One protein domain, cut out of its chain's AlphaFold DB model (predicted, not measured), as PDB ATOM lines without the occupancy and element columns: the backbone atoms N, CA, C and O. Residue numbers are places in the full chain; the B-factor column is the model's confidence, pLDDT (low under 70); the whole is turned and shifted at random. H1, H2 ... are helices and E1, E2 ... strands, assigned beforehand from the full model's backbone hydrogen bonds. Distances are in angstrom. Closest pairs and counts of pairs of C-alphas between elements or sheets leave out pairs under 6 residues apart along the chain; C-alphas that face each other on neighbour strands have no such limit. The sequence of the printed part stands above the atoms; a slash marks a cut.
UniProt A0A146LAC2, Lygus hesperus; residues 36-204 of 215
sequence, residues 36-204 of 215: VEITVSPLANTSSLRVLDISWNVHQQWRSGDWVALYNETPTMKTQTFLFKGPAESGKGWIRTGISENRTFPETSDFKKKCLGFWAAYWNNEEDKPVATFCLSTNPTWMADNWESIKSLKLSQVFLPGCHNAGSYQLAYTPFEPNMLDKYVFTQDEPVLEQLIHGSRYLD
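This is residues 36 to 204 of the 215 residues of a protein of Lygus hesperus (UniProt A0A146LAC2). With little regular structure, a sandwich of two antiparallel sheets, E4-E3-E6-E7 and E1-E2-E5, stands beside a loop-rich part with four short helices, where residues 152 to 157 stick out. The printed part, 169 residues, 63 in named elements, is of mixed class: strands E1 to E7, then helices H1 to H4. It is compact, radius of gyration of the C-alphas 17.8 A, spanning 48 by 48 by 29 A.

E1, residues 36-40, begins at C-alpha (174.656, 225.403, 214.438). Then come E2, 51-57; E3, 67-71; E4, 84-87; E5, 92-100, 22.9 A long; E6, 115-123; E7, 132-137; H1, 142-145; H2, 147-150; H3, 182-185; and H4, 192-197, ending at C-alpha (192.252, 217.022, 223.314).

In the hairpin E1 and E2, N 37 and O 55 are 2.8 A apart, within hydrogen-bond range. The closest C-alphas of E1 and E7, Ile 38 and Leu 136, are 5.7 A apart. No helix is on either sheet. H4 has every O i to N i+4 pair within range; H1, H2 and H3 are too short for one.

The printed part has no cut. The link H2 to H3 is long. Residues 105 to 107 have pLDDT under 70.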
ATOM      1  N   VAL A  36     175.169 226.725 214.092       96.88
ATOM      2  CA  VAL A  36     174.656 225.403 214.438       96.88
ATOM      3  C   VAL A  36     175.786 224.654 215.128       96.88
ATOM      4  O   VAL A  36     176.943 224.820 214.756       96.88
ATOM      5  N   GLU A  37     175.477 223.851 216.133       96.56
ATOM      6  CA  GLU A  37     176.469 223.124 216.922       96.56
ATOM      7  C   GLU A  37     175.969 221.711 217.228       96.56
ATOM      8  O   GLU A  37     174.762 221.466 217.325       96.56
ATOM      9  N   ILE A  38     176.910 220.785 217.416       97.50
ATOM     10  CA  ILE A  38     176.641 219.438 217.927       97.50
ATOM     11  C   ILE A  38     177.200 219.350 219.340       97.50
ATOM     12  O   ILE A  38     178.374 219.644 219.565       97.50
ATOM     13  N   THR A  39     176.379 218.870 220.268       95.88
ATOM     14  CA  THR A  39     176.801 218.521 221.628       95.88
ATOM     15  C   THR A  39     176.556 217.041 221.892       95.88
ATOM     16  O   THR A  39     175.631 216.442 221.341       95.88
ATOM     17  N   VAL A  40     177.407 216.435 222.719       95.06
ATOM     18  CA  VAL A  40     177.271 215.036 223.136       95.06
ATOM     19  C   VAL A  40     176.634 215.014 224.520       95.06
ATOM     20  O   VAL A  40     177.179 215.569 225.474       95.06
ATOM     21  N   SER A  41     175.462 214.397 224.638       92.88
ATOM     22  CA  SER A  41     174.746 214.287 225.908       92.88
ATOM     23  C   SER A  41     175.497 213.362 226.875       92.88
ATOM     24  O   SER A  41     175.743 212.206 226.520       92.88
ATOM     25  N   PRO A  42     175.748 213.790 228.128       88.12
ATOM     26  CA  PRO A  42     176.397 212.955 229.142       88.12
ATOM     27  C   PRO A  42     175.446 211.912 229.754       88.12
ATOM     28  O   PRO A  42     175.849 211.091 230.571       88.12
ATOM     29  N   LEU A  43     174.153 211.963 229.417       88.75
ATOM     30  CA  LEU A  43     173.156 211.056 229.976       88.75
ATOM     31  C   LEU A  43     173.332 209.636 229.425       88.75
ATOM     32  O   LEU A  43     173.231 209.414 228.217       88.75
ATOM     33  N   ALA A  44     173.516 208.690 230.342       90.12
ATOM     34  CA  ALA A  44     173.517 207.258 230.089       90.12
ATOM     35  C   ALA A  44     172.269 206.612 230.706       90.12
ATOM     36  O   ALA A  44     171.864 206.964 231.817       90.12
ATOM     37  N   ASN A  45     171.658 205.685 229.976       90.31
ATOM     38  CA  ASN A  45     170.612 204.791 230.471       90.31
ATOM     39  C   ASN A  45     170.721 203.431 229.762       90.31
ATOM     40  O   ASN A  45     171.595 203.225 228.918       90.31
ATOM     41  N   THR A  46     169.801 202.511 230.048       92.31
ATOM     42  CA  THR A  46     169.785 201.154 229.469       92.31
ATOM     43  C   THR A  46     169.670 201.085 227.942       92.31
ATOM     44  O   THR A  46     169.917 200.030 227.368       92.31
ATOM     45  N   SER A  47     169.256 202.164 227.278       91.38
ATOM     46  CA  SER A  47     168.963 202.203 225.837       91.38
ATOM     47  C   SER A  47     169.849 203.158 225.039       91.38
ATOM     48  O   SER A  47     170.019 202.971 223.838       91.38
ATOM     49  N   SER A  48     170.426 204.172 225.684       91.50
ATOM     50  CA  SER A  48     171.182 205.220 225.008       91.50
ATOM     51  C   SER A  48     172.366 205.700 225.835       91.50
ATOM     52  O   SER A  48     172.278 205.817 227.057       91.50
ATOM     53  N   LEU A  49     173.437 206.062 225.141       92.44
ATOM     54  CA  LEU A  49     174.648 206.654 225.692       92.44
ATOM     55  C   LEU A  49     175.205 207.627 224.649       92.44
ATOM     56  O   LEU A  49     175.187 207.301 223.462       92.44
ATOM     57  N   ARG A  50     175.699 208.794 225.083       93.25
ATOM     58  CA  ARG A  50     176.367 209.775 224.204       93.25
ATOM     59  C   ARG A  50     175.524 210.169 222.990       93.25
ATOM     60  O   ARG A  50     175.989 210.181 221.851       93.25
ATOM     61  N   VAL A  51     174.252 210.461 223.252       96.50
ATOM     62  CA  VAL A  51     173.302 210.913 222.230       96.50
ATOM     63  C   VAL A  51     173.689 212.307 221.753       96.50
ATOM     64  O   VAL A  51     173.979 213.183 222.565       96.50
ATOM     65  N   LEU A  52     173.671 212.511 220.443       97.69
ATOM     66  CA  LEU A  52     173.969 213.785 219.811       97.69
ATOM     67  C   LEU A  52     172.747 214.705 219.877       97.69
ATOM     68  O   LEU A  52     171.648 214.338 219.443       97.69
ATOM     69  N   ASP A  53     172.961 215.911 220.383       98.06
ATOM     70  CA  ASP A  53     171.988 216.995 220.383       98.06
ATOM     71  C   ASP A  53     172.477 218.084 219.412       98.06
ATOM     72  O   ASP A  53     173.643 218.487 219.451       98.06
ATOM     73  N   ILE A  54     171.593 218.553 218.530       98.38
ATOM     74  CA  ILE A  54     171.868 219.690 217.641       98.38
ATOM     75  C   ILE A  54     171.316 220.937 218.311       98.38
ATOM     76  O   ILE A  54     170.168 220.926 218.750       98.38
ATOM     77  N   SER A  55     172.089 222.014 218.347       97.94
ATOM     78  CA  SER A  55     171.611 223.334 218.763       97.94
ATOM     79  C   SER A  55     171.873 224.365 217.678       97.94
ATOM     80  O   SER A  55     172.761 224.180 216.848       97.94
ATOM     81  N   TRP A  56     171.064 225.418 217.634       96.81
ATOM     82  CA  TRP A  56     171.195 226.475 216.640       96.81
ATOM     83  C   TRP A  56     170.838 227.836 217.218       96.81
ATOM     84  O   TRP A  56     170.006 227.966 218.125       96.81
ATOM     85  N   ASN A  57     171.440 228.857 216.623       95.44
ATOM     86  CA  ASN A  57     171.100 230.249 216.835       95.44
ATOM     87  C   ASN A  57     171.235 231.000 215.505       95.44
ATOM     88  O   ASN A  57     172.334 231.290 215.047       95.44
ATOM     89  N   VAL A  58     170.099 231.309 214.884       93.75
ATOM     90  CA  VAL A  58     169.992 232.064 213.625       93.75
ATOM     91  C   VAL A  58     169.301 233.417 213.816       93.75
ATOM     92  O   VAL A  58     168.968 234.104 212.852       93.75
ATOM     93  N   HIS A  59     169.086 233.824 215.070       90.50
ATOM     94  CA  HIS A  59     168.517 235.122 215.428       90.50
ATOM     95  C   HIS A  59     167.186 235.408 214.702       90.50
ATOM     96  O   HIS A  59     166.242 234.626 214.790       90.50
ATOM     97  N   GLN A  60     167.100 236.541 214.002       90.12
ATOM     98  CA  GLN A  60     165.917 236.974 213.255       90.12
ATOM     99  C   GLN A  60     165.844 236.378 211.839       90.12
ATOM    100  O   GLN A  60     164.900 236.670 211.113       90.12
ATOM    101  N   GLN A  61     166.823 235.561 211.429       90.25
ATOM    102  CA  GLN A  61     166.878 234.975 210.082       90.25
ATOM    103  C   GLN A  61     166.002 233.723 209.934       90.25
ATOM    104  O   GLN A  61     165.847 233.207 208.829       90.25
ATOM    105  N   TRP A  62     165.433 233.240 211.039       94.62
ATOM    106  CA  TRP A  62     164.534 232.095 211.052       94.62
ATOM    107  C   TRP A  62     163.294 232.324 210.195       94.62
ATOM    108  O   TRP A  62     162.654 233.379 210.272       94.62
ATOM    109  N   ARG A  63     162.913 231.295 209.438       94.75
ATOM    110  CA  ARG A  63     161.669 231.266 208.670       94.75
ATOM    111  C   ARG A  63     160.867 230.009 208.967       94.75
ATOM    112  O   ARG A  63     161.395 228.956 209.319       94.75
ATOM    113  N   SER A  64     159.555 230.112 208.768       94.69
ATOM    114  CA  SER A  64     158.669 228.954 208.848       94.69
ATOM    115  C   SER A  64     159.077 227.905 207.811       94.69
ATOM    116  O   SER A  64     159.142 228.197 206.619       94.69
ATOM    117  N   GLY A  65     159.300 226.671 208.265       95.50
ATOM    118  CA  GLY A  65     159.745 225.556 207.424       95.50
ATOM    119  C   GLY A  65     161.253 225.307 207.451       95.50
ATOM    120  O   GLY A  65     161.698 224.319 206.866       95.50
ATOM    121  N   ASP A  66     162.029 226.148 208.139       97.31
ATOM    122  CA  ASP A  66     163.441 225.880 208.396       97.31
ATOM    123  C   ASP A  66     163.625 224.607 209.234       97.31
ATOM    124  O   ASP A  66     162.760 224.185 210.013       97.31
ATOM    125  N   TRP A  67     164.773 223.964 209.059       97.94
ATOM    126  CA  TRP A  67     165.054 222.677 209.682       97.94
ATOM    127  C   TRP A  67     166.540 222.483 209.930       97.94
ATOM    128  O   TRP A  67     167.397 223.124 209.321       97.94
ATOM    129  N   VAL A  68     166.837 221.546 210.822       98.44
ATOM    130  CA  VAL A  68     168.193 221.088 211.099       98.44
ATOM    131  C   VAL A  68     168.332 219.617 210.752       98.44
ATOM    132  O   VAL A  68     167.366 218.848 210.804       98.44
ATOM    133  N   ALA A  69     169.548 219.214 210.406       98.44
ATOM    134  CA  ALA A  69     169.854 217.812 210.176       98.44
ATOM    135  C   ALA A  69     171.266 217.435 210.589       98.44
ATOM    136  O   ALA A  69     172.166 218.274 210.631       98.44
ATOM    137  N   LEU A  70     171.414 216.141 210.873       98.56
ATOM    138  CA  LEU A  70     172.671 215.475 211.178       98.56
ATOM    139  C   LEU A  70     173.114 214.632 209.981       98.56
ATOM    140  O   LEU A  70     172.297 213.937 209.374       98.56
ATOM    141  N   TYR A  71     174.409 214.632 209.702       98.19
ATOM    142  CA  TYR A  71     175.048 213.935 208.591       98.19
ATOM    143  C   TYR A  71     176.304 213.204 209.071       98.19
ATOM    144  O   TYR A  71     176.900 213.568 210.088       98.19
ATOM    145  N   ASN A  72     176.720 212.194 208.310       96.25
ATOM    146  CA  ASN A  72     177.992 211.478 208.470       96.25
ATOM    147  C   ASN A  72     179.101 212.004 207.538       96.25
ATOM    148  O   ASN A  72     180.187 211.434 207.479       96.25
ATOM    149  N   GLU A  73     178.827 213.070 206.790       95.94
ATOM    150  CA  GLU A  73     179.764 213.742 205.898       95.94
ATOM    151  C   GLU A  73     179.383 215.229 205.787       95.94
ATOM    152  O   GLU A  73     178.366 215.664 206.331       95.94
ATOM    153  N   THR A  74     180.192 216.034 205.096       96.56
ATOM    154  CA  THR A  74     179.923 217.476 204.983       96.56
ATOM    155  C   THR A  74     178.626 217.737 204.197       96.56
ATOM    156  O   THR A  74     178.518 217.294 203.051       96.56
ATOM    157  N   PRO A  75     177.650 218.467 204.769       96.31
ATOM    158  CA  PRO A  75     176.389 218.755 204.099       96.31
ATOM    159  C   PRO A  75     176.577 219.834 203.033       96.31
ATOM    160  O   PRO A  75     177.028 220.943 203.327       96.31
ATOM    161  N   THR A  76     176.216 219.510 201.794       94.31
ATOM    162  CA  THR A  76     176.341 220.431 200.648       94.31
ATOM    163  C   THR A  76     175.017 220.699 199.945       94.31
ATOM    164  O   THR A  76     174.839 221.782 199.393       94.31
ATOM    165  N   MET A  77     174.077 219.748 199.989       94.19
ATOM    166  CA  MET A  77     172.792 219.826 199.288       94.19
ATOM    167  C   MET A  77     171.648 219.289 200.156       94.19
ATOM    168  O   MET A  77     171.823 218.330 200.907       94.19
ATOM    169  N   LYS A  78     170.441 219.840 199.987       92.75
ATOM    170  CA  LYS A  78     169.231 219.420 200.725       92.75
ATOM    171  C   LYS A  78     168.799 217.971 200.471       92.75
ATOM    172  O   LYS A  78     168.125 217.384 201.312       92.75
ATOM    173  N   THR A  79     169.141 217.415 199.310       92.00
ATOM    174  CA  THR A  79     168.788 216.045 198.896       92.00
ATOM    175  C   THR A  79     169.736 214.984 199.447       92.00
ATOM    176  O   THR A  79     169.475 213.793 199.288       92.00
ATOM    177  N   GLN A  80     170.834 215.402 200.075       94.94
ATOM    178  CA  GLN A  80     171.813 214.508 200.669       94.94
ATOM    179  C   GLN A  80     171.188 213.699 201.813       94.94
ATOM    180  O   GLN A  80     170.379 214.216 202.589       94.94
ATOM    181  N   THR A  81     171.575 212.429 201.925       96.69
ATOM    182  CA  THR A  81     171.070 211.527 202.962       96.69
ATOM    183  C   THR A  81     171.464 212.034 204.347       96.69
ATOM    184  O   THR A  81     172.642 212.223 204.638       96.69
ATOM    185  N   PHE A  82     170.472 212.229 205.211       97.62
ATOM    186  CA  PHE A  82     170.662 212.634 206.600       97.62
ATOM    187  C   PHE A  82     170.515 211.438 207.546       97.62
ATOM    188  O   PHE A  82     169.708 210.537 207.314       97.62
ATOM    189  N   LEU A  83     171.265 211.457 208.648       97.94
ATOM    190  CA  LEU A  83     171.090 210.536 209.777       97.94
ATOM    191  C   LEU A  83     169.861 210.909 210.611       97.94
ATOM    192  O   LEU A  83     169.188 210.052 211.173       97.94
ATOM    193  N   PHE A  84     169.589 212.209 210.697       98.44
ATOM    194  CA  PHE A  84     168.471 212.771 211.437       98.44
ATOM    195  C   PHE A  84     168.017 214.068 210.773       98.44
ATOM    196  O   PHE A  84     168.849 214.839 210.296       98.44
ATOM    197  N   LYS A  85     166.710 214.333 210.801       98.06
ATOM    198  CA  LYS A  85     166.104 215.597 210.380       98.06
ATOM    199  C   LYS A  85     165.042 216.006 211.394       98.06
ATOM    200  O   LYS A  85     164.212 215.181 211.773       98.06
ATOM    201  N   GLY A  86     165.032 217.281 211.769       97.88
ATOM    202  CA  GLY A  86     164.020 217.839 212.661       97.88
ATOM    203  C   GLY A  86     163.683 219.297 212.343       97.88
ATOM    204  O   GLY A  86     164.510 219.997 211.755       97.88
ATOM    205  N   PRO A  87     162.469 219.756 212.691       97.69
ATOM    206  CA  PRO A  87     162.060 221.135 212.452       97.69
ATOM    207  C   PRO A  87     162.842 222.102 213.348       97.69
ATOM    208  O   PRO A  87     163.092 221.809 214.519       97.69
ATOM    209  N   ALA A  88     163.189 223.272 212.812       97.06
ATOM    210  CA  ALA A  88     163.648 224.396 213.615       97.06
ATOM    211  C   ALA A  88     162.430 225.276 213.913       97.06
ATOM    212  O   ALA A  88     161.979 226.025 213.056       97.06
ATOM    213  N   GLU A  89     161.851 225.163 215.108       94.75
ATOM    214  CA  GLU A  89     160.585 225.847 215.440       94.75
ATOM    215  C   GLU A  89     160.748 227.340 215.757       94.75
ATOM    216  O   GLU A  89     159.769 228.081 215.806       94.75
ATOM    217  N   SER A  90     161.978 227.793 215.992       95.12
ATOM    218  CA  SER A  90     162.288 229.200 216.226       95.12
ATOM    219  C   SER A  90     163.753 229.500 215.905       95.12
ATOM    220  O   SER A  90     164.543 228.588 215.647       95.12
ATOM    221  N   GLY A  91     164.140 230.778 215.953       93.94
ATOM    222  CA  GLY A  91     165.508 231.205 215.650       93.94
ATOM    223  C   GLY A  91     166.575 230.766 216.645       93.94
ATOM    224  O   GLY A  91     167.755 230.839 216.316       93.94
ATOM    225  N   LYS A  92     166.198 230.268 217.825       95.50
ATOM    226  CA  LYS A  92     167.124 229.623 218.760       95.50
ATOM    227  C   LYS A  92     166.507 228.342 219.282       95.50
ATOM    228  O   LYS A  92     165.360 228.341 219.716       95.50
ATOM    229  N   GLY A  93     167.263 227.260 219.307       96.19
ATOM    230  CA  GLY A  93     166.716 226.008 219.796       96.19
ATOM    231  C   GLY A  93     167.730 224.892 219.852       96.19
ATOM    232  O   GLY A  93     168.913 225.068 219.563       96.19
ATOM    233  N   TRP A  94     167.235 223.739 220.270       97.56
ATOM    234  CA  TRP A  94     167.982 222.500 220.254       97.56
ATOM    235  C   TRP A  94     167.025 221.335 220.030       97.56
ATOM    236  O   TRP A  94     165.836 221.421 220.346       97.56
ATOM    237  N   ILE A  95     167.550 220.239 219.498       97.94
ATOM    238  CA  ILE A  95     166.803 219.006 219.293       97.94
ATOM    239  C   ILE A  95     167.689 217.796 219.558       97.94
ATOM    240  O   ILE A  95     168.852 217.744 219.151       97.94
ATOM    241  N   ARG A  96     167.112 216.804 220.237       97.38
ATOM    242  CA  ARG A  96     167.748 215.512 220.466       97.38
ATOM    243  C   ARG A  96     167.546 214.603 219.268       97.38
ATOM    244  O   ARG A  96     166.409 214.345 218.884       97.38
ATOM    245  N   THR A  97     168.641 214.090 218.713       97.56
ATOM    246  CA  THR A  97     168.592 213.291 217.476       97.56
ATOM    247  C   THR A  97     168.255 211.819 217.713       97.56
ATOM    248  O   THR A  97     167.769 211.143 216.813       97.56
ATOM    249  N   GLY A  98     168.549 211.303 218.912       96.06
ATOM    250  CA  GLY A  98     168.511 209.864 219.203       96.06
ATOM    251  C   GLY A  98     169.681 209.075 218.600       96.06
ATOM    252  O   GLY A  98     169.786 207.876 218.841       96.06
ATOM    253  N   ILE A  99     170.575 209.734 217.857       96.56
ATOM    254  CA  ILE A  99     171.777 209.134 217.279       96.56
ATOM    255  C   ILE A  99     172.900 209.195 218.311       96.56
ATOM    256  O   ILE A  99     173.198 210.264 218.840       96.56
ATOM    257  N   SER A 100     173.528 208.058 218.594       94.62
ATOM    258  CA  SER A 100     174.702 207.985 219.467       94.62
ATOM    259  C   SER A 100     175.983 208.284 218.691       94.62
ATOM    260  O   SER A 100     176.141 207.837 217.556       94.62
ATOM    261  N   GLU A 101     176.932 208.975 219.324       92.50
ATOM    262  CA  GLU A 101     178.260 209.243 218.748       92.50
ATOM    263  C   GLU A 101     179.055 207.947 218.472       92.50
ATOM    264  O   GLU A 101     179.910 207.922 217.595       92.50
ATOM    265  N   ASN A 102     178.771 206.859 219.204       83.06
ATOM    266  CA  ASN A 102     179.462 205.563 219.099       83.06
ATOM    267  C   ASN A 102     180.991 205.698 219.122       83.06
ATOM    268  O   ASN A 102     181.704 205.171 218.265       83.06
ATOM    269  N   ARG A 103     181.495 206.435 220.113       76.31
ATOM    270  CA  ARG A 103     182.907 206.783 220.179       76.31
ATOM    271  C   ARG A 103     183.815 205.573 220.311       76.31
ATOM    272  O   ARG A 103     183.656 204.735 221.197       76.31
ATOM    273  N   THR A 104     184.858 205.583 219.494       70.69
ATOM    274  CA  THR A 104     186.033 204.735 219.642       70.69
ATOM    275  C   THR A 104     187.214 205.616 220.043       70.69
ATOM    276  O   THR A 104     187.505 206.629 219.407       70.69
ATOM    277  N   PHE A 105     187.880 205.280 221.149       67.69
ATOM    278  CA  PHE A 105     189.110 205.969 221.535       67.69
ATOM    279  C   PHE A 105     190.238 205.464 220.637       67.69
ATOM    280  O   PHE A 105     190.467 204.253 220.606       67.69
ATOM    281  N   PRO A 106     190.921 206.340 219.882       69.44
ATOM    282  CA  PRO A 106     192.034 205.897 219.062       69.44
ATOM    283  C   PRO A 106     193.160 205.386 219.970       69.44
ATOM    284  O   PRO A 106     193.452 205.987 221.000       69.44
ATOM    285  N   GLU A 107     193.826 204.297 219.573       69.19
ATOM    286  CA  GLU A 107     194.992 203.768 220.306       69.19
ATOM    287  C   GLU A 107     196.130 204.796 220.400       69.19
ATOM    288  O   GLU A 107     196.941 204.768 221.323       69.19
ATOM    289  N   THR A 108     196.173 205.723 219.439       79.75
ATOM    290  CA  THR A 108     197.123 206.830 219.390       79.75
ATOM    291  C   THR A 108     196.393 208.162 219.516       79.75
ATOM    292  O   THR A 108     195.479 208.479 218.753       79.75
ATOM    293  N   SER A 109     196.809 208.960 220.495       81.44
ATOM    294  CA  SER A 109     196.286 210.310 220.680       81.44
ATOM    295  C   SER A 109     196.727 211.225 219.543       81.44
ATOM    296  O   SER A 109     197.890 211.222 219.138       81.44
ATOM    297  N   ASP A 110     195.795 212.040 219.056       84.75
ATOM    298  CA  ASP A 110     196.044 213.037 218.019       84.75
ATOM    299  C   ASP A 110     195.826 214.437 218.593       84.75
ATOM    300  O   ASP A 110     194.764 214.749 219.133       84.75
ATOM    301  N   PHE A 111     196.846 215.279 218.461       90.56
ATOM    302  CA  PHE A 111     196.857 216.651 218.963       90.56
ATOM    303  C   PHE A 111     196.506 217.673 217.881       90.56
ATOM    304  O   PHE A 111     196.700 218.872 218.080       90.56
ATOM    305  N   LYS A 112     195.990 217.220 216.735       91.75
ATOM    306  CA  LYS A 112     195.431 218.078 215.690       91.75
ATOM    307  C   LYS A 112     193.913 218.171 215.822       91.75
ATOM    308  O   LYS A 112     193.237 217.227 216.234       91.75
ATOM    309  N   LYS A 113     193.368 219.331 215.452       90.38
ATOM    310  CA  LYS A 113     191.921 219.518 215.308       90.38
ATOM    311  C   LYS A 113     191.400 218.611 214.195       90.38
ATOM    312  O   LYS A 113     191.918 218.647 213.079       90.38
ATOM    313  N   LYS A 114     190.370 217.820 214.494       90.44
ATOM    314  CA  LYS A 114     189.725 216.913 213.534       90.44
ATOM    315  C   LYS A 114     188.227 216.812 213.781       90.44
ATOM    316  O   LYS A 114     187.784 216.902 214.923       90.44
ATOM    317  N   CYS A 115     187.466 216.591 212.711       92.00
ATOM    318  CA  CYS A 115     186.060 216.209 212.812       92.00
ATOM    319  C   CYS A 115     185.947 214.738 213.253       92.00
ATOM    320  O   CYS A 115     186.744 213.897 212.838       92.00
ATOM    321  N   LEU A 116     184.941 214.433 214.067       91.38
ATOM    322  CA  LEU A 116     184.681 213.129 214.684       91.38
ATOM    323  C   LEU A 116     183.619 212.315 213.924       91.38
ATOM    324  O   LEU A 116     182.995 211.428 214.489       91.38
ATOM    325  N   GLY A 117     183.411 212.615 212.639       93.75
ATOM    326  CA  GLY A 117     182.508 211.850 211.772       93.75
ATOM    327  C   GLY A 117     181.048 212.308 211.773       93.75
ATOM    328  O   GLY A 117     180.227 211.676 211.117       93.75
ATOM    329  N   PHE A 118     180.722 213.413 212.451       96.88
ATOM    330  CA  PHE A 118     179.376 213.984 212.461       96.88
ATOM    331  C   PHE A 118     179.376 215.452 212.056       96.88
ATOM    332  O   PHE A 118     180.211 216.236 212.515       96.88
ATOM    333  N   TRP A 119     178.391 215.817 211.239       98.25
ATOM    334  CA  TRP A 119     178.139 217.181 210.797       98.25
ATOM    335  C   TRP A 119     176.685 217.561 211.036       98.25
ATOM    336  O   TRP A 119     175.786 216.742 210.869       98.25
ATOM    337  N   ALA A 120     176.453 218.814 211.404       98.31
ATOM    338  CA  ALA A 120     175.138 219.414 211.491       98.31
ATOM    339  C   ALA A 120     175.023 220.537 210.466       98.31
ATOM    340  O   ALA A 120     176.003 221.223 210.164       98.31
ATOM    341  N   ALA A 121     173.812 220.730 209.956       98.19
ATOM    342  CA  ALA A 121     173.462 221.886 209.151       98.19
ATOM    343  C   ALA A 121     172.144 222.491 209.616       98.19
ATOM    344  O   ALA A 121     171.211 221.766 209.972       98.19
ATOM    345  N   TYR A 122     172.082 223.818 209.551       98.12
ATOM    346  CA  TYR A 122     170.837 224.569 209.562       98.12
ATOM    347  C   TYR A 122     170.467 224.927 208.124       98.12
ATOM    348  O   TYR A 122     171.268 225.520 207.392       98.12
ATOM    349  N   TRP A 123     169.246 224.594 207.728       97.69
ATOM    350  CA  TRP A 123     168.733 224.824 206.387       97.69
ATOM    351  C   TRP A 123     167.605 225.838 206.411       97.69
ATOM    352  O   TRP A 123     166.582 225.630 207.066       97.69
ATOM    353  N   ASN A 124     167.770 226.890 205.613       94.69
ATOM    354  CA  ASN A 124     166.654 227.735 205.239       94.69
ATOM    355  C   ASN A 124     165.808 227.020 204.178       94.69
ATOM    356  O   ASN A 124     166.353 226.428 203.239       94.69
ATOM    357  N   ASN A 125     164.482 227.053 204.298       89.44
ATOM    358  CA  ASN A 125     163.616 226.352 203.344       89.44
ATOM    359  C   ASN A 125     163.736 226.880 201.897       89.44
ATOM    360  O   ASN A 125     163.599 226.098 200.956       89.44
ATOM    361  N   GLU A 126     164.072 228.154 201.709       89.12
ATOM    362  CA  GLU A 126     164.154 228.817 200.399       89.12
ATOM    363  C   GLU A 126     165.555 228.772 199.766       89.12
ATOM    364  O   GLU A 126     165.680 228.978 198.563       89.12
ATOM    365  N   GLU A 127     166.610 228.483 200.535       89.25
ATOM    366  CA  GLU A 127     167.997 228.521 200.039       89.25
ATOM    367  C   GLU A 127     168.555 227.136 199.699       89.25
ATOM    368  O   GLU A 127     168.350 226.178 200.437       89.25
ATOM    369  N   ASP A 128     169.322 227.004 198.618       90.44
ATOM    370  CA  ASP A 128     169.902 225.708 198.220       90.44
ATOM    371  C   ASP A 128     171.148 225.305 199.017       90.44
ATOM    372  O   ASP A 128     171.566 224.145 198.972       90.44
ATOM    373  N   LYS A 129     171.746 226.248 199.751       94.25
ATOM    374  CA  LYS A 129     172.940 226.039 200.576       94.25
ATOM    375  C   LYS A 129     172.589 226.092 202.063       94.25
ATOM    376  O   LYS A 129     171.625 226.759 202.436       94.25
ATOM    377  N   PRO A 130     173.355 225.398 202.920       95.56
ATOM    378  CA  PRO A 130     173.138 225.478 204.354       95.56
ATOM    379  C   PRO A 130     173.526 226.873 204.858       95.56
ATOM    380  O   PRO A 130     174.568 227.408 204.478       95.56
ATOM    381  N   VAL A 131     172.700 227.434 205.743       95.25
ATOM    382  CA  VAL A 131     172.933 228.750 206.365       95.25
ATOM    383  C   VAL A 131     174.112 228.675 207.333       95.25
ATOM    384  O   VAL A 131     174.937 229.583 207.405       95.25
ATOM    385  N   ALA A 132     174.197 227.571 208.072       95.75
ATOM    386  CA  ALA A 132     175.287 227.273 208.984       95.75
ATOM    387  C   ALA A 132     175.604 225.780 208.930       95.75
ATOM    388  O   ALA A 132     174.702 224.949 208.789       95.75
ATOM    389  N   THR A 133     176.885 225.442 209.066       97.00
ATOM    390  CA  THR A 133     177.361 224.062 209.177       97.00
ATOM    391  C   THR A 133     178.378 223.944 210.301       97.00
ATOM    392  O   THR A 133     179.109 224.887 210.603       97.00
ATOM    393  N   PHE A 134     178.432 222.771 210.920       96.69
ATOM    394  CA  PHE A 134     179.378 222.476 211.990       96.69
ATOM    395  C   PHE A 134     179.732 221.000 211.979       96.69
ATOM    396  O   PHE A 134     178.853 220.168 211.782       96.69
ATOM    397  N   CYS A 135     180.999 220.665 212.214       95.44
ATOM    398  CA  CYS A 135     181.394 219.289 212.487       95.44
ATOM    399  C   CYS A 135     181.718 219.121 213.970       95.44
ATOM    400  O   CYS A 135     182.443 219.936 214.552       95.44
ATOM    401  N   LEU A 136     181.217 218.041 214.574       95.06
ATOM    402  CA  LEU A 136     181.642 217.639 215.909       95.06
ATOM    403  C   LEU A 136     183.153 217.412 215.856       95.06
ATOM    404  O   LEU A 136     183.614 216.619 215.038       95.06
ATOM    405  N   SER A 137     183.932 218.140 216.651       92.56
ATOM    406  CA  SER A 137     185.387 218.175 216.492       92.56
ATOM    407  C   SER A 137     186.143 218.295 217.805       92.56
ATOM    408  O   SER A 137     185.627 218.807 218.798       92.56
ATOM    409  N   THR A 138     187.395 217.838 217.786       92.38
ATOM    410  CA  THR A 138     188.368 218.095 218.853       92.38
ATOM    411  C   THR A 138     188.912 219.515 218.753       92.38
ATOM    412  O   THR A 138     188.899 220.128 217.684       92.38
ATOM    413  N   ASN A 139     189.442 220.045 219.855       93.94
ATOM    414  CA  ASN A 139     190.013 221.391 219.897       93.94
ATOM    415  C   ASN A 139     191.320 221.430 220.725       93.94
ATOM    416  O   ASN A 139     191.439 222.201 221.677       93.94
ATOM    417  N   PRO A 140     192.338 220.620 220.373       94.56
ATOM    418  CA  PRO A 140     193.555 220.473 221.174       94.56
ATOM    419  C   PRO A 140     194.434 221.727 221.181       94.56
ATOM    420  O   PRO A 140     195.222 221.901 222.106       94.56
ATOM    421  N   THR A 141     194.296 222.617 220.199       94.38
ATOM    422  CA  THR A 141     195.139 223.810 220.012       94.38
ATOM    423  C   THR A 141     194.369 225.125 220.106       94.38
ATOM    424  O   THR A 141     194.945 226.167 219.813       94.38
ATOM    425  N   TRP A 142     193.116 225.123 220.583       93.25
ATOM    426  CA  TRP A 142     192.220 226.288 220.470       93.25
ATOM    427  C   TRP A 142     192.801 227.598 221.016       93.25
ATOM    428  O   TRP A 142     192.560 228.657 220.449       93.25
ATOM    429  N   MET A 143     193.590 227.547 222.095       93.19
ATOM    430  CA  MET A 143     194.232 228.743 222.651       93.19
ATOM    431  C   MET A 143     195.271 229.334 221.690       93.19
ATOM    432  O   MET A 143     195.372 230.550 221.579       93.19
ATOM    433  N   ALA A 144     196.037 228.485 221.000       94.38
ATOM    434  CA  ALA A 144     196.990 228.920 219.983       94.38
ATOM    435  C   ALA A 144     196.259 229.421 218.730       94.38
ATOM    436  O   ALA A 144     196.606 230.473 218.201       94.38
ATOM    437  N   ASP A 145     195.199 228.721 218.316       91.88
ATOM    438  CA  ASP A 145     194.379 229.092 217.156       91.88
ATOM    439  C   ASP A 145     193.697 230.462 217.348       91.88
ATOM    440  O   ASP A 145     193.492 231.199 216.387       91.88
ATOM    441  N   ASN A 146     193.393 230.830 218.599       90.44
ATOM    442  CA  ASN A 146     192.775 232.105 218.979       90.44
ATOM    443  C   ASN A 146     193.764 233.084 219.635       90.44
ATOM    444  O   ASN A 146     193.340 234.049 220.276       90.44
ATOM    445  N   TRP A 147     195.075 232.847 219.497       92.81
ATOM    446  CA  TRP A 147     196.109 233.580 220.231       92.81
ATOM    447  C   TRP A 147     195.983 235.094 220.079       92.81
ATOM    448  O   TRP A 147     196.020 235.817 221.070       92.81
ATOM    449  N   GLU A 148     195.761 235.575 218.857       93.06
ATOM    450  CA  GLU A 148     195.645 237.006 218.567       93.06
ATOM    451  C   GLU A 148     194.558 237.705 219.388       93.06
ATOM    452  O   GLU A 148     194.731 238.859 219.779       93.06
ATOM    453  N   SER A 149     193.494 236.978 219.716       88.69
ATOM    454  CA  SER A 149     192.336 237.492 220.432       88.69
ATOM    455  C   SER A 149     192.426 237.278 221.958       88.69
ATOM    456  O   SER A 149     191.816 238.037 222.707       88.69
ATOM    457  N   ILE A 150     193.218 236.307 222.452       91.69
ATOM    458  CA  ILE A 150     193.426 236.083 223.904       91.69
ATOM    459  C   ILE A 150     194.737 236.656 224.463       91.69
ATOM    460  O   ILE A 150     194.852 236.803 225.678       91.69
ATOM    461  N   LYS A 151     195.742 236.967 223.634       93.06
ATOM    462  CA  LYS A 151     197.121 237.242 224.097       93.06
ATOM    463  C   LYS A 151     197.281 238.421 225.052       93.06
ATOM    464  O   LYS A 151     198.230 238.450 225.830       93.06
ATOM    465  N   SER A 152     196.395 239.411 224.973       95.38
ATOM    466  CA  SER A 152     196.403 240.593 225.842       95.38
ATOM    467  C   SER A 152     195.595 240.400 227.129       95.38
ATOM    468  O   SER A 152     195.644 241.254 228.017       95.38
ATOM    469  N   LEU A 153     194.853 239.295 227.244       94.44
ATOM    470  CA  LEU A 153     193.987 239.000 228.376       94.44
ATOM    471  C   LEU A 153     194.764 238.270 229.475       94.44
ATOM    472  O   LEU A 153     195.605 237.405 229.224       94.44
ATOM    473  N   LYS A 154     194.441 238.574 230.734       94.50
ATOM    474  CA  LYS A 154     194.851 237.729 231.864       94.50
ATOM    475  C   LYS A 154     194.086 236.408 231.802       94.50
ATOM    476  O   LYS A 154     192.941 236.389 231.365       94.50
ATOM    477  N   LEU A 155     194.643 235.329 232.358       91.50
ATOM    478  CA  LEU A 155     193.938 234.038 232.445       91.50
ATOM    479  C   LEU A 155     192.551 234.156 233.099       91.50
ATOM    480  O   LEU A 155     191.618 233.502 232.660       91.50
ATOM    481  N   SER A 156     192.388 235.039 234.090       93.56
ATOM    482  CA  SER A 156     191.101 235.299 234.756       93.56
ATOM    483  C   SER A 156     190.052 235.987 233.872       93.56
ATOM    484  O   SER A 156     188.912 236.140 234.294       93.56
ATOM    485  N   GLN A 157     190.447 236.481 232.699       92.50
ATOM    486  CA  GLN A 157     189.581 237.135 231.713       92.50
ATOM    487  C   GLN A 157     189.314 236.232 230.504       92.50
ATOM    488  O   GLN A 157     188.489 236.572 229.662       92.50
ATOM    489  N   VAL A 158     190.010 235.097 230.404       90.06
ATOM    490  CA  VAL A 158     189.797 234.107 229.352       90.06
ATOM    491  C   VAL A 158     188.800 233.079 229.867       90.06
ATOM    492  O   VAL A 158     188.942 232.555 230.972       90.06
ATOM    493  N   PHE A 159     187.796 232.757 229.055       88.31
ATOM    494  CA  PHE A 159     186.942 231.613 229.335       88.31
ATOM    495  C   PHE A 159     187.757 230.327 229.145       88.31
ATOM    496  O   PHE A 159     188.148 229.984 228.029       88.31
ATOM    497  N   LEU A 160     188.048 229.630 230.244       91.69
ATOM    498  CA  LEU A 160     188.783 228.370 230.232       91.69
ATOM    499  C   LEU A 160     187.811 227.224 230.536       91.69
ATOM    500  O   LEU A 160     187.384 227.094 231.685       91.69
ATOM    501  N   PRO A 161     187.465 226.378 229.550       94.81
ATOM    502  CA  PRO A 161     186.662 225.196 229.819       94.81
ATOM    503  C   PRO A 161     187.431 224.252 230.749       94.81
ATOM    504  O   PRO A 161     188.662 224.136 230.675       94.81
ATOM    505  N   GLY A 162     186.709 223.576 231.637       95.56
ATOM    506  CA  GLY A 162     187.319 222.727 232.646       95.56
ATOM    507  C   GLY A 162     186.492 221.518 233.044       95.56
ATOM    508  O   GLY A 162     185.284 221.471 232.820       95.56
ATOM    509  N   CYS A 163     187.168 220.560 233.673       96.62
ATOM    510  CA  CYS A 163     186.608 219.286 234.103       96.62
ATOM    511  C   CYS A 163     186.663 219.171 235.629       96.62
ATOM    512  O   CYS A 163     187.739 219.175 236.236       96.62
ATOM    513  N   HIS A 164     185.489 219.063 236.254       96.44
ATOM    514  CA  HIS A 164     185.354 218.816 237.689       96.44
ATOM    515  C   HIS A 164     185.717 217.366 238.024       96.44
ATOM    516  O   HIS A 164     185.200 216.439 237.395       96.44
ATOM    517  N   ASN A 165     186.564 217.175 239.041       96.19
ATOM    518  CA  ASN A 165     187.087 215.874 239.449       96.19
ATOM    519  C   ASN A 165     187.599 215.055 238.241       96.19
ATOM    520  O   ASN A 165     187.190 213.921 238.022       96.19
ATOM    521  N   ALA A 166     188.470 215.666 237.426       97.12
ATOM    522  CA  ALA A 166     188.905 215.212 236.101       97.12
ATOM    523  C   ALA A 166     189.416 213.759 236.057       97.12
ATOM    524  O   ALA A 166     189.292 213.081 235.040       97.12
ATOM    525  N   GLY A 167     189.991 213.273 237.161       96.25
ATOM    526  CA  GLY A 167     190.465 211.894 237.293       96.25
ATOM    527  C   GLY A 167     189.374 210.858 237.587       96.25
ATOM    528  O   GLY A 167     189.671 209.667 237.594       96.25
ATOM    529  N   SER A 168     188.134 211.276 237.847       95.81
ATOM    530  CA  SER A 168     187.014 210.385 238.148       95.81
ATOM    531  C   SER A 168     186.171 210.131 236.905       95.81
ATOM    532  O   SER A 168     185.064 210.652 236.749       95.81
ATOM    533  N   TYR A 169     186.734 209.329 236.001       93.25
ATOM    534  CA  TYR A 169     186.066 208.924 234.773       93.25
ATOM    535  C   TYR A 169     185.679 207.448 234.770       93.25
ATOM    536  O   TYR A 169     186.406 206.596 235.287       93.25
ATOM    537  N   GLN A 170     184.554 207.153 234.125       90.81
ATOM    538  CA  GLN A 170     184.139 205.799 233.777       90.81
ATOM    539  C   GLN A 170     183.968 205.721 232.264       90.81
ATOM    540  O   GLN A 170     183.141 206.420 231.686       90.81
ATOM    541  N   LEU A 171     184.752 204.857 231.620       89.25
ATOM    542  CA  LEU A 171     184.622 204.631 230.185       89.25
ATOM    543  C   LEU A 171     183.501 203.626 229.939       89.25
ATOM    544  O   LEU A 171     183.530 202.513 230.466       89.25
ATOM    545  N   ALA A 172     182.534 204.020 229.119       87.12
ATOM    546  CA  ALA A 172     181.452 203.162 228.673       87.12
ATOM    547  C   ALA A 172     181.348 203.226 227.148       87.12
ATOM    548  O   ALA A 172     181.325 204.303 226.559       87.12
ATOM    549  N   TYR A 173     181.278 202.056 226.518       86.44
ATOM    550  CA  TYR A 173     181.185 201.911 225.059       86.44
ATOM    551  C   TYR A 173     179.795 201.464 224.600       86.44
ATOM    552  O   TYR A 173     179.481 201.492 223.416       86.44
ATOM    553  N   THR A 174     178.954 201.052 225.546       88.38
ATOM    554  CA  THR A 174     177.583 200.600 225.325       88.38
ATOM    555  C   THR A 174     176.663 201.214 226.381       88.38
ATOM    556  O   THR A 174     177.134 201.486 227.490       88.38
ATOM    557  N   PRO A 175     175.364 201.402 226.082       91.19
ATOM    558  CA  PRO A 175     174.378 201.857 227.059       91.19
ATOM    559  C   PRO A 175     174.404 201.043 228.358       91.19
ATOM    560  O   PRO A 175     174.566 199.822 228.338       91.19
ATOM    561  N   PHE A 176     174.249 201.732 229.485       91.69
ATOM    562  CA  PHE A 176     174.228 201.145 230.821       91.69
ATOM    563  C   PHE A 176     173.363 202.004 231.745       91.69
ATOM    564  O   PHE A 176     173.204 203.202 231.515       91.69
ATOM    565  N   GLU A 177     172.815 201.401 232.799       92.69
ATOM    566  CA  GLU A 177     172.167 202.156 233.875       92.69
ATOM    567  C   GLU A 177     173.190 202.419 234.985       92.69
ATOM    568  O   GLU A 177     173.659 201.455 235.601       92.69
ATOM    569  N   PRO A 178     173.551 203.684 235.267       88.62
ATOM    570  CA  PRO A 178     174.463 203.988 236.359       88.62
ATOM    571  C   PRO A 178     173.804 203.654 237.699       88.62
ATOM    572  O   PRO A 178     172.663 204.061 237.971       88.62
ATOM    573  N   ASN A 179     174.521 202.943 238.566       91.75
ATOM    574  CA  ASN A 179     174.019 202.668 239.910       91.75
ATOM    575  C   ASN A 179     174.066 203.944 240.785       91.75
ATOM    576  O   ASN A 179     174.557 204.995 240.369       91.75
ATOM    577  N   MET A 180     173.529 203.876 242.010       92.19
ATOM    578  CA  MET A 180     173.504 205.037 242.910       92.19
ATOM    579  C   MET A 180     174.910 205.590 243.181       92.19
ATOM    580  O   MET A 180     175.077 206.802 243.175       92.19
ATOM    581  N   LEU A 181     175.908 204.729 243.397       92.56
ATOM    582  CA  LEU A 181     177.283 205.143 243.663       92.56
ATOM    583  C   LEU A 181     177.921 205.794 242.430       92.56
ATOM    584  O   LEU A 181     178.518 206.860 242.567       92.56
ATOM    585  N   ASP A 182     177.742 205.212 241.239       90.44
ATOM    586  CA  ASP A 182     178.295 205.746 239.984       90.44
ATOM    587  C   ASP A 182     177.865 207.204 239.770       90.44
ATOM    588  O   ASP A 182     178.701 208.053 239.468       90.44
ATOM    589  N   LYS A 183     176.581 207.505 240.030       86.06
ATOM    590  CA  LYS A 183     175.982 208.850 239.900       86.06
ATOM    591  C   LYS A 183     176.614 209.904 240.824       86.06
ATOM    592  O   LYS A 183     176.474 211.091 240.545       86.06
ATOM    593  N   TYR A 184     177.276 209.496 241.910       90.00
ATOM    594  CA  TYR A 184     177.938 210.404 242.859       90.00
ATOM    595  C   TYR A 184     179.466 210.384 242.774       90.00
ATOM    596  O   TYR A 184     180.106 211.314 243.268       90.00
ATOM    597  N   VAL A 185     180.055 209.332 242.200       92.44
ATOM    598  CA  VAL A 185     181.510 209.173 242.123       92.44
ATOM    599  C   VAL A 185     182.037 209.705 240.801       92.44
ATOM    600  O   VAL A 185     182.898 210.582 240.823       92.44
ATOM    601  N   PHE A 186     181.518 209.211 239.674       93.25
ATOM    602  CA  PHE A 186     182.050 209.540 238.356       93.25
ATOM    603  C   PHE A 186     181.478 210.855 237.836       93.25
ATOM    604  O   PHE A 186     180.275 211.107 237.899       93.25
ATOM    605  N   THR A 187     182.357 211.698 237.304       94.25
ATOM    606  CA  THR A 187     182.006 213.035 236.802       94.25
ATOM    607  C   THR A 187     182.391 213.242 235.347       94.25
ATOM    608  O   THR A 187     182.024 214.260 234.766       94.25
ATOM    609  N   GLN A 188     183.140 212.304 234.771       94.25
ATOM    610  CA  GLN A 188     183.644 212.361 233.409       94.25
ATOM    611  C   GLN A 188     183.407 211.008 232.725       94.25
ATOM    612  O   GLN A 188     183.451 209.953 233.360       94.25
ATOM    613  N   ASP A 189     183.195 211.020 231.419       91.31
ATOM    614  CA  ASP A 189     183.131 209.828 230.565       91.31
ATOM    615  C   ASP A 189     184.330 209.758 229.598       91.31
ATOM    616  O   ASP A 189     184.352 208.985 228.642       91.31
ATOM    617  N   GLU A 190     185.360 210.559 229.886       90.75
ATOM    618  CA  GLU A 190     186.552 210.772 229.070       90.75
ATOM    619  C   GLU A 190     187.819 210.650 229.933       90.75
ATOM    620  O   GLU A 190     187.870 211.233 231.024       90.75
ATOM    621  N   PRO A 191     188.888 209.980 229.460       92.44
ATOM    622  CA  PRO A 191     190.195 210.045 230.106       92.44
ATOM    623  C   PRO A 191     190.723 211.483 230.157       92.44
ATOM    624  O   PRO A 191     190.432 212.297 229.284       92.44
ATOM    625  N   VAL A 192     191.600 211.782 231.121       95.19
ATOM    626  CA  VAL A 192     192.205 213.122 231.283       95.19
ATOM    627  C   VAL A 192     192.852 213.639 229.991       95.19
ATOM    628  O   VAL A 192     192.723 214.814 229.655       95.19
ATOM    629  N   LEU A 193     193.540 212.770 229.247       93.94
ATOM    630  CA  LEU A 193     194.174 213.158 227.987       93.94
ATOM    631  C   LEU A 193     193.143 213.565 226.925       93.94
ATOM    632  O   LEU A 193     193.332 214.564 226.236       93.94
ATOM    633  N   GLU A 194     192.027 212.846 226.835       91.69
ATOM    634  CA  GLU A 194     190.947 213.184 225.910       91.69
ATOM    635  C   GLU A 194     190.247 214.478 226.334       91.69
ATOM    636  O   GLU A 194     190.005 215.333 225.489       91.69
ATOM    637  N   GLN A 195     190.040 214.714 227.634       94.50
ATOM    638  CA  GLN A 195     189.517 215.999 228.126       94.50
ATOM    639  C   GLN A 195     190.358 217.187 227.613       94.50
ATOM    640  O   GLN A 195     189.800 218.211 227.206       94.50
ATOM    641  N   LEU A 196     191.691 217.051 227.575       95.50
ATOM    642  CA  LEU A 196     192.607 218.065 227.028       95.50
ATOM    643  C   LEU A 196     192.507 218.196 225.500       95.50
ATOM    644  O   LEU A 196     192.510 219.323 224.989       95.50
ATOM    645  N   ILE A 197     192.408 217.070 224.780       94.06
ATOM    646  CA  ILE A 197     192.252 217.022 223.314       94.06
ATOM    647  C   ILE A 197     190.933 217.677 222.881       94.06
ATOM    648  O   ILE A 197     190.881 218.372 221.866       94.06
ATOM    649  N   HIS A 198     189.878 217.530 223.680       92.06
ATOM    650  CA  HIS A 198     188.584 218.184 223.458       92.06
ATOM    651  C   HIS A 198     188.569 219.668 223.824       92.06
ATOM    652  O   HIS A 198     187.675 220.391 223.400       92.06
ATOM    653  N   GLY A 199     189.601 220.148 224.521       94.62
ATOM    654  CA  GLY A 199     189.840 221.575 224.731       94.62
ATOM    655  C   GLY A 199     189.873 222.018 226.189       94.62
ATOM    656  O   GLY A 199     190.130 223.195 226.436       94.62
ATOM    657  N   SER A 200     189.685 221.121 227.160       96.44
ATOM    658  CA  SER A 200     189.738 221.480 228.585       96.44
ATOM    659  C   SER A 200     191.103 222.046 228.970       96.44
ATOM    660  O   SER A 200     192.144 221.565 228.516       96.44
ATOM    661  N   ARG A 201     191.113 223.092 229.800       95.94
ATOM    662  CA  ARG A 201     192.323 223.790 230.278       95.94
ATOM    663  C   ARG A 201     192.344 224.028 231.782       95.94
ATOM    664  O   ARG A 201     193.385 224.397 232.315       95.94
ATOM    665  N   TYR A 202     191.234 223.768 232.463       96.62
ATOM    666  CA  TYR A 202     191.147 223.768 233.917       96.62
ATOM    667  C   TYR A 202     190.758 222.368 234.409       96.62
ATOM    668  O   TYR A 202     189.676 221.882 234.097       96.62
ATOM    669  N   LEU A 203     191.633 221.693 235.156       97.50
ATOM    670  CA  LEU A 203     191.399 220.326 235.637       97.50
ATOM    671  C   LEU A 203     191.389 220.306 237.167       97.50
ATOM    672  O   LEU A 203     192.380 220.673 237.797       97.50
ATOM    673  N   ASP A 204     190.283 219.862 237.762       97.88
ATOM    674  CA  ASP A 204     190.182 219.645 239.208       97.88
ATOM    675  C   ASP A 204     190.617 218.214 239.549       97.88
ATOM    676  O   ASP A 204     189.944 217.253 239.179       97.88
TER     677      ASP A 204